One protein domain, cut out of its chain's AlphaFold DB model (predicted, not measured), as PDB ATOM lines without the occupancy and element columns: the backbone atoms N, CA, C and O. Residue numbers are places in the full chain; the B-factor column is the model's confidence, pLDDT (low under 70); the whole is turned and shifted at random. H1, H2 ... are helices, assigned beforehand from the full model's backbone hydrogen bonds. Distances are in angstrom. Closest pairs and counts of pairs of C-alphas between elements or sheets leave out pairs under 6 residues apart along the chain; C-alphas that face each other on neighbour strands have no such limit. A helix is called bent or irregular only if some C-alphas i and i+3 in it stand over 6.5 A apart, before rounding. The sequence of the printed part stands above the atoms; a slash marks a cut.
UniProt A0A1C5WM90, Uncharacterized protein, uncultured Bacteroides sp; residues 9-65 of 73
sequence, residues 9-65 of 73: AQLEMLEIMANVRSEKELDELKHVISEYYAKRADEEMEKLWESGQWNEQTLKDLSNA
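This is residues 9 to 65 of the 73 residues of an uncharacterized protein of uncultured Bacteroides sp (UniProt A0A1C5WM90). One long straight helix, H2, is the shaft of this domain, and a short helix folds back at each of its ends, H1 where H2 begins and H3 where H2 ends, in the manner of a drawn-out S. The two short helices lie far from each other, and no helix touches another. The printed part has 57 residues with three named helices, in the order H1, H2, H3, and no named strand; the class is all helix. The whole is extended, with a radius of gyration of the C-alphas of 17.2 A, and the outline is a rod whose C-alphas span 47 by 22 by 14 A, H2 making its length.

Begin with the longest helix, H2, residues 23 to 50. Find C-alpha 23 at (-32.060, -33.483, -42.084); from there the helix runs 40.6 A to C-alpha 50 at (-44.905, -51.042, -7.850), with z rising along the way. Before it, look for H1, residues 9 to 17, which starts at C-alpha 9 at (-48.961, -27.680, -28.745) and is 12.4 A long. After it comes H3, residues 56 to 63, 10.5 A from its first C-alpha to its last, which is C-alpha 63 at (-43.378, -60.899, -24.248). None of the three helices is bent or irregular.

Start again from H2 and look toward its first residues. H1 is close to H2 but not clearly touching it: their closest C-alphas, those of Met 17 and Leu 26, are 8.0 A apart. The two run opposite ways at a steep tilt of 42 degrees, and their centres are 18.2 A apart. Now look past the other end of H2, where H3 follows; H2 and H3 are apart, with no C-alpha of the one within 8 A of the other. H1 and H3 are apart as well. Read the backbone N and O atoms in H1, H2 and H3, and you will find each O i to N i+4 pair inside them within hydrogen-bond range.

The two C-alphas farthest apart are those of Arg 21 and Gln 57, at 47.6 A, while the first and last printed C-alphas, those of Ala 9 and Ala 65, are 33.0 A apart. The printed part has no cut. The links from H1 to H2 and from H2 to H3 are both tight, with 5 residues in each. Residues 9 to 15 of H1, residues 30 to 44 of H2, and residues 60 to 65, of which 60 to 63 belong to H3, stand free. In the B-factor column the mean pLDDT of the printed part is 91.9, and no printed residue is under 70; H3 has a mean of 86, beside 92 for H1 and 94 for H2.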
ATOM      1  N   ALA A   9     -50.199 -26.902 -28.802       92.44
ATOM      2  CA  ALA A   9     -48.961 -27.680 -28.745       92.44
ATOM      3  C   ALA A   9     -48.363 -27.919 -30.140       92.44
ATOM      4  O   ALA A   9     -47.153 -27.854 -30.324       92.44
ATOM      5  N   GLN A  10     -49.210 -28.159 -31.143       92.31
ATOM      6  CA  GLN A  10     -48.771 -28.312 -32.529       92.31
ATOM      7  C   GLN A  10     -48.160 -27.015 -33.079       92.31
ATOM      8  O   GLN A  10     -47.151 -27.078 -33.774       92.31
ATOM      9  N   LEU A  11     -48.732 -25.852 -32.750       94.50
ATOM     10  CA  LEU A  11     -48.182 -24.548 -33.143       94.50
ATOM     11  C   LEU A  11     -46.818 -24.278 -32.495       94.50
ATOM     12  O   LEU A  11     -45.884 -23.910 -33.200       94.50
ATOM     13  N   GLU A  12     -46.667 -24.539 -31.196       93.00
ATOM     14  CA  GLU A  12     -45.380 -24.380 -30.497       93.00
ATOM     15  C   GLU A  12     -44.292 -25.294 -31.088       93.00
ATOM     16  O   GLU A  12     -43.152 -24.878 -31.282       93.00
ATOM     17  N   MET A  13     -44.642 -26.530 -31.465       92.00
ATOM     18  CA  MET A  13     -43.698 -27.432 -32.136       92.00
ATOM     19  C   MET A  13     -43.283 -26.919 -33.519       92.00
ATOM     20  O   MET A  13     -42.121 -27.058 -33.896       92.00
ATOM     21  N   LEU A  14     -44.198 -26.299 -34.271       92.19
ATOM     22  CA  LEU A  14     -43.866 -25.660 -35.549       92.19
ATOM     23  C   LEU A  14     -42.872 -24.505 -35.361       92.19
ATOM     24  O   LEU A  14     -41.954 -24.364 -36.167       92.19
ATOM     25  N   GLU A  15     -43.009 -23.719 -34.291       91.12
ATOM     26  CA  GLU A  15     -42.064 -22.646 -33.956       91.12
ATOM     27  C   GLU A  15     -40.673 -23.190 -33.599       91.12
ATOM     28  O   GLU A  15     -39.667 -22.667 -34.082       91.12
ATOM     29  N   ILE A  16     -40.594 -24.278 -32.826       88.88
ATOM     30  CA  ILE A  16     -39.323 -24.948 -32.498       88.88
ATOM     31  C   ILE A  16     -38.645 -25.466 -33.774       88.88
ATOM     32  O   ILE A  16     -37.453 -25.236 -33.996       88.88
ATOM     33  N   MET A  17     -39.416 -26.112 -34.654       90.44
ATOM     34  CA  MET A  17     -38.916 -26.644 -35.924       90.44
ATOM     35  C   MET A  17     -38.497 -25.555 -36.916       90.44
ATOM     36  O   MET A  17     -37.708 -25.833 -37.814       90.44
ATOM     37  N   ALA A  18     -38.960 -24.310 -36.758       91.94
ATOM     38  CA  ALA A  18     -38.646 -23.220 -37.681       91.94
ATOM     39  C   ALA A  18     -37.139 -22.916 -37.782       91.94
ATOM     40  O   ALA A  18     -36.711 -22.292 -38.758       91.94
ATOM     41  N   ASN A  19     -36.341 -23.355 -36.801       89.19
ATOM     42  CA  ASN A  19     -34.886 -23.197 -36.759       89.19
ATOM     43  C   ASN A  19     -34.097 -24.433 -37.212       89.19
ATOM     44  O   ASN A  19     -32.883 -24.331 -37.349       89.19
ATOM     45  N   VAL A  20     -34.757 -25.560 -37.485       92.88
ATOM     46  CA  VAL A  20     -34.117 -26.769 -38.021       92.88
ATOM     47  C   VAL A  20     -33.780 -26.529 -39.494       92.88
ATOM     48  O   VAL A  20     -34.655 -26.197 -40.298       92.88
ATOM     49  N   ARG A  21     -32.500 -26.636 -39.857       94.06
ATOM     50  CA  ARG A  21     -31.976 -26.314 -41.198       94.06
ATOM     51  C   ARG A  21     -31.430 -27.521 -41.946       94.06
ATOM     52  O   ARG A  21     -31.152 -27.401 -43.137       94.06
ATOM     53  N   SER A  22     -31.282 -28.665 -41.284       96.00
ATOM     54  CA  SER A  22     -30.755 -29.889 -41.892       96.00
ATOM     55  C   SER A  22     -31.566 -31.132 -41.531       96.00
ATOM     56  O   SER A  22     -32.239 -31.181 -40.503       96.00
ATOM     57  N   GLU A  23     -31.466 -32.168 -42.367       94.88
ATOM     58  CA  GLU A  23     -32.060 -33.483 -42.084       94.88
ATOM     59  C   GLU A  23     -31.495 -34.097 -40.800       94.88
ATOM     60  O   GLU A  23     -32.239 -34.676 -40.016       94.88
ATOM     61  N   LYS A  24     -30.197 -33.894 -40.538       95.94
ATOM     62  CA  LYS A  24     -29.543 -34.367 -39.317       95.94
ATOM     63  C   LYS A  24     -30.163 -33.752 -38.058       95.94
ATOM     64  O   LYS A  24     -30.508 -34.484 -37.140       95.94
ATOM     65  N   GLU A  25     -30.344 -32.431 -38.027       94.94
ATOM     66  CA  GLU A  25     -30.995 -31.744 -36.897       94.94
ATOM     67  C   GLU A  25     -32.450 -32.201 -36.719       94.94
ATOM     68  O   GLU A  25     -32.935 -32.330 -35.595       94.94
ATOM     69  N   LEU A  26     -33.156 -32.476 -37.821       94.81
ATOM     70  CA  LEU A  26     -34.509 -33.019 -37.764       94.81
ATOM     71  C   LEU A  26     -34.527 -34.426 -37.150       94.81
ATOM     72  O   LEU A  26     -35.411 -34.732 -36.350       94.81
ATOM     73  N   ASP A  27     -33.582 -35.287 -37.516       95.94
ATOM     74  CA  ASP A  27     -33.494 -36.643 -36.976       95.94
ATOM     75  C   ASP A  27     -33.076 -36.655 -35.503       95.94
ATOM     76  O   ASP A  27     -33.647 -37.411 -34.715       95.94
ATOM     77  N   GLU A  28     -32.175 -35.761 -35.096       94.75
ATOM     78  CA  GLU A  28     -31.842 -35.536 -33.686       94.75
ATOM     79  C   GLU A  28     -33.074 -35.071 -32.893       94.75
ATOM     80  O   GLU A  28     -33.373 -35.621 -31.833       94.75
ATOM     81  N   LEU A  29     -33.860 -34.130 -33.429       93.94
ATOM     82  CA  LEU A  29     -35.099 -33.681 -32.787       93.94
ATOM     83  C   LEU A  29     -36.128 -34.817 -32.659       93.94
ATOM     84  O   LEU A  29     -36.736 -34.984 -31.601       93.94
ATOM     85  N   LYS A  30     -36.312 -35.631 -33.708       93.31
ATOM     86  CA  LYS A  30     -37.179 -36.823 -33.646       93.31
ATOM     87  C   LYS A  30     -36.705 -37.802 -32.577       93.31
ATOM     88  O   LYS A  30     -37.540 -38.392 -31.888       93.31
ATOM     89  N   HIS A  31     -35.395 -37.988 -32.449       94.81
ATOM     90  CA  HIS A  31     -34.819 -38.867 -31.442       94.81
ATOM     91  C   HIS A  31     -35.159 -38.381 -30.031       94.81
ATOM     92  O   HIS A  31     -35.751 -39.141 -29.272       94.81
ATOM     93  N   VAL A  32     -34.937 -37.098 -29.730       94.81
ATOM     94  CA  VAL A  32     -35.266 -36.500 -28.421       94.81
ATOM     95  C   VAL A  32     -36.756 -36.633 -28.087       94.81
ATOM     96  O   VAL A  32     -37.126 -36.974 -26.963       94.81
ATOM     97  N   ILE A  33     -37.642 -36.404 -29.061       93.62
ATOM     98  CA  ILE A  33     -39.090 -36.590 -28.866       93.62
ATOM     99  C   ILE A  33     -39.414 -38.065 -28.583       93.62
ATOM    100  O   ILE A  33     -40.249 -38.365 -27.728       93.62
ATOM    101  N   SER A  34     -38.750 -38.992 -29.274       94.62
ATOM    102  CA  SER A  34     -38.936 -40.431 -29.061       94.62
ATOM    103  C   SER A  34     -38.468 -40.854 -27.668       94.62
ATOM    104  O   SER A  34     -39.186 -41.576 -26.981       94.62
ATOM    105  N   GLU A  35     -37.317 -40.351 -27.219       96.19
ATOM    106  CA  GLU A  35     -36.796 -40.575 -25.867       96.19
ATOM    107  C   GLU A  35     -37.744 -40.039 -24.790       96.19
ATOM    108  O   GLU A  35     -37.978 -40.713 -23.788       96.19
ATOM    109  N   TYR A  36     -38.351 -38.866 -25.004       95.00
ATOM    110  CA  TYR A  36     -39.345 -38.313 -24.082       95.00
ATOM    111  C   TYR A  36     -40.526 -39.269 -23.865       95.00
ATOM    112  O   TYR A  36     -40.944 -39.496 -22.727       95.00
ATOM    113  N   TYR A  37     -41.062 -39.854 -24.939       93.00
ATOM    114  CA  TYR A  37     -42.162 -40.812 -24.827       93.00
ATOM    115  C   TYR A  37     -41.716 -42.165 -24.276       93.00
ATOM    116  O   TYR A  37     -42.452 -42.744 -23.480       93.00
ATOM    117  N   ALA A  38     -40.526 -42.644 -24.648       94.06
ATOM    118  CA  ALA A  38     -39.960 -43.878 -24.109       94.06
ATOM    119  C   ALA A  38     -39.797 -43.783 -22.586       94.06
ATOM    120  O   ALA A  38     -40.330 -44.617 -21.864       94.06
ATOM    121  N   LYS A  39     -39.201 -42.688 -22.095       95.94
ATOM    122  CA  LYS A  39     -39.041 -42.444 -20.659       95.94
ATOM    123  C   LYS A  39     -40.379 -42.435 -19.919       95.94
ATOM    124  O   LYS A  39     -40.494 -43.016 -18.848       95.94
ATOM    125  N   ARG A  40     -41.407 -41.793 -20.483       95.00
ATOM    126  CA  ARG A  40     -42.745 -41.789 -19.871       95.00
ATOM    127  C   ARG A  40     -43.385 -43.172 -19.873       95.00
ATOM    128  O   ARG A  40     -44.056 -43.512 -18.909       95.00
ATOM    129  N   ALA A  41     -43.198 -43.954 -20.935       91.88
ATOM    130  CA  ALA A  41     -43.671 -45.330 -20.964       91.88
ATOM    131  C   ALA A  41     -42.989 -46.157 -19.865       91.88
ATOM    132  O   ALA A  41     -43.686 -46.841 -19.121       91.88
ATOM    133  N   ASP A  42     -41.671 -46.025 -19.707       91.25
ATOM    134  CA  ASP A  42     -40.909 -46.693 -18.649       91.25
ATOM    135  C   ASP A  42     -41.400 -46.291 -17.249       91.25
ATOM    136  O   ASP A  42     -41.666 -47.155 -16.417       91.25
ATOM    137  N   GLU A  43     -41.613 -44.994 -17.004       95.44
ATOM    138  CA  GLU A  43     -42.149 -44.487 -15.732       95.44
ATOM    139  C   GLU A  43     -43.547 -45.043 -15.408       95.44
ATOM    140  O   GLU A  43     -43.837 -45.358 -14.255       95.44
ATOM    141  N   GLU A  44     -44.436 -45.161 -16.398       93.12
ATOM    142  CA  GLU A  44     -45.761 -45.752 -16.183       93.12
ATOM    143  C   GLU A  44     -45.690 -47.274 -15.978       93.12
ATOM    144  O   GLU A  44     -46.425 -47.804 -15.144       93.12
ATOM    145  N   MET A  45     -44.793 -47.981 -16.675       90.56
ATOM    146  CA  MET A  45     -44.564 -49.415 -16.448       90.56
ATOM    147  C   MET A  45     -44.059 -49.687 -15.027       90.56
ATOM    148  O   MET A  45     -44.550 -50.612 -14.378       90.56
ATOM    149  N   GLU A  46     -43.149 -48.855 -14.516       92.38
ATOM    150  CA  GLU A  46     -42.654 -48.967 -13.140       92.38
ATOM    151  C   GLU A  46     -43.789 -48.780 -12.123       92.38
ATOM    152  O   GLU A  46     -43.960 -49.600 -11.227       92.38
ATOM    153  N   LYS A  47     -44.662 -47.779 -12.307       94.69
ATOM    154  CA  LYS A  47     -45.839 -47.585 -11.432       94.69
ATOM    155  C   LYS A  47     -46.779 -48.792 -11.437       94.69
ATOM    156  O   LYS A  47     -47.356 -49.147 -10.405       94.69
ATOM    157  N   LEU A  48     -46.975 -49.420 -12.596       94.38
ATOM    158  CA  LEU A  48     -47.798 -50.627 -12.715       94.38
ATOM    159  C   LEU A  48     -47.166 -51.810 -11.972       94.38
ATOM    160  O   LEU A  48     -47.886 -52.592 -11.348       94.38
ATOM    161  N   TRP A  49     -45.837 -51.912 -11.991       90.50
ATOM    162  CA  TRP A  49     -45.085 -52.904 -11.228       90.50
ATOM    163  C   TRP A  49     -45.167 -52.653  -9.717       90.50
ATOM    164  O   TRP A  49     -45.581 -53.534  -8.964       90.50
ATOM    165  N   GLU A  50     -44.866 -51.433  -9.266       93.44
ATOM    166  CA  GLU A  50     -44.905 -51.042  -7.850       93.44
ATOM    167  C   GLU A  50     -46.307 -51.175  -7.235       93.44
ATOM    168  O   GLU A  50     -46.451 -51.571  -6.078       93.44
ATOM    169  N   SER A  51     -47.357 -50.881  -8.007       95.06
ATOM    170  CA  SER A  51     -48.750 -51.043  -7.563       95.06
ATOM    171  C   SER A  51     -49.222 -52.503  -7.512       95.06
ATOM    172  O   SER A  51     -50.334 -52.765  -7.047       95.06
ATOM    173  N   GLY A  52     -48.413 -53.454  -7.993       90.75
ATOM    174  CA  GLY A  52     -48.749 -54.877  -8.074       90.75
ATOM    175  C   GLY A  52     -49.790 -55.219  -9.144       90.75
ATOM    176  O   GLY A  52     -50.240 -56.363  -9.217       90.75
ATOM    177  N   GLN A  53     -50.187 -54.245  -9.973       90.25
ATOM    178  CA  GLN A  53     -51.070 -54.474 -11.120       90.25
ATOM    179  C   GLN A  53     -50.365 -55.282 -12.208       90.25
ATOM    180  O   GLN A  53     -51.006 -56.067 -12.907       90.25
ATOM    181  N   TRP A  54     -49.052 -55.096 -12.343       90.81
ATOM    182  CA  TRP A  54     -48.184 -55.935 -13.154       90.81
ATOM    183  C   TRP A  54     -47.367 -56.872 -12.278       90.81
ATOM    184  O   TRP A  54     -46.961 -56.548 -11.166       90.81
ATOM    185  N   ASN A  55     -47.128 -58.061 -12.812       89.19
ATOM    186  CA  ASN A  55     -46.310 -59.093 -12.199       89.19
ATOM    187  C   ASN A  55     -45.599 -59.907 -13.288       89.19
ATOM    188  O   ASN A  55     -45.765 -59.665 -14.486       89.19
ATOM    189  N   GLU A  56     -44.823 -60.903 -12.875       87.94
ATOM    190  CA  GLU A  56     -44.042 -61.750 -13.780       87.94
ATOM    191  C   GLU A  56     -44.898 -62.445 -14.857       87.94
ATOM    192  O   GLU A  56     -44.471 -62.567 -16.006       87.94
ATOM    193  N   GLN A  57     -46.141 -62.821 -14.535       89.06
ATOM    194  CA  GLN A  57     -47.070 -63.392 -15.514       89.06
ATOM    195  C   GLN A  57     -47.493 -62.354 -16.563       89.06
ATOM    196  O   GLN A  57     -47.529 -62.663 -17.751       89.06
ATOM    197  N   THR A  58     -47.722 -61.106 -16.148       87.50
ATOM    198  CA  THR A  58     -48.065 -60.003 -17.063       87.50
ATOM    199  C   THR A  58     -46.926 -59.724 -18.047       87.50
ATOM    200  O   THR A  58     -47.160 -59.563 -19.244       87.50
ATOM    201  N   LEU A  59     -45.675 -59.737 -17.569       84.81
ATOM    202  CA  LEU A  59     -44.493 -59.589 -18.426       84.81
ATOM    203  C   LEU A  59     -44.357 -60.747 -19.421       84.81
ATOM    204  O   LEU A  59     -44.027 -60.531 -20.589       84.81
ATOM    205  N   LYS A  60     -44.642 -61.974 -18.979       87.31
ATOM    206  CA  LYS A  60     -44.625 -63.160 -19.839       87.31
ATOM    207  C   LYS A  60     -45.678 -63.072 -20.944       87.31
ATOM    208  O   LYS A  60     -45.381 -63.395 -22.093       87.31
ATOM    209  N   ASP A  61     -46.877 -62.600 -20.625       87.94
ATOM    210  CA  ASP A  61     -47.957 -62.433 -21.599       87.94
ATOM    211  C   ASP A  61     -47.629 -61.323 -22.611       87.94
ATOM    212  O   ASP A  61     -47.808 -61.512 -23.814       87.94
ATOM    213  N   LEU A  62     -47.055 -60.206 -22.149       85.12
ATOM    214  CA  LEU A  62     -46.569 -59.123 -23.011       85.12
ATOM    215  C   LEU A  62     -45.441 -59.578 -23.945       85.12
ATOM    216  O   LEU A  62     -45.443 -59.227 -25.122       85.12
ATOM    217  N   SER A  63     -44.493 -60.377 -23.448       81.31
ATOM    218  CA  SER A  63     -43.378 -60.899 -24.248       81.31
ATOM    219  C   SER A  63     -43.850 -61.796 -25.396       81.31
ATOM    220  O   SER A  63     -43.275 -61.757 -26.484       81.31
ATOM    221  N   ASN A  64     -44.919 -62.560 -25.168       85.38
ATOM    222  CA  ASN A  64     -45.535 -63.417 -26.182       85.38
ATOM    223  C   ASN A  64     -46.491 -62.658 -27.115       85.38
ATOM    224  O   ASN A  64     -46.987 -63.230 -28.088       85.38
ATOM    225  N   ALA A  65     -46.776 -61.387 -26.836       81.38
ATOM    226  CA  ALA A  65     -47.698 -60.608 -27.635       81.38
ATOM    227  C   ALA A  65     -47.001 -59.967 -28.846       81.38
ATOM    228  O   ALA A  65     -45.998 -59.260 -28.745       81.38
TER     229      ALA A  65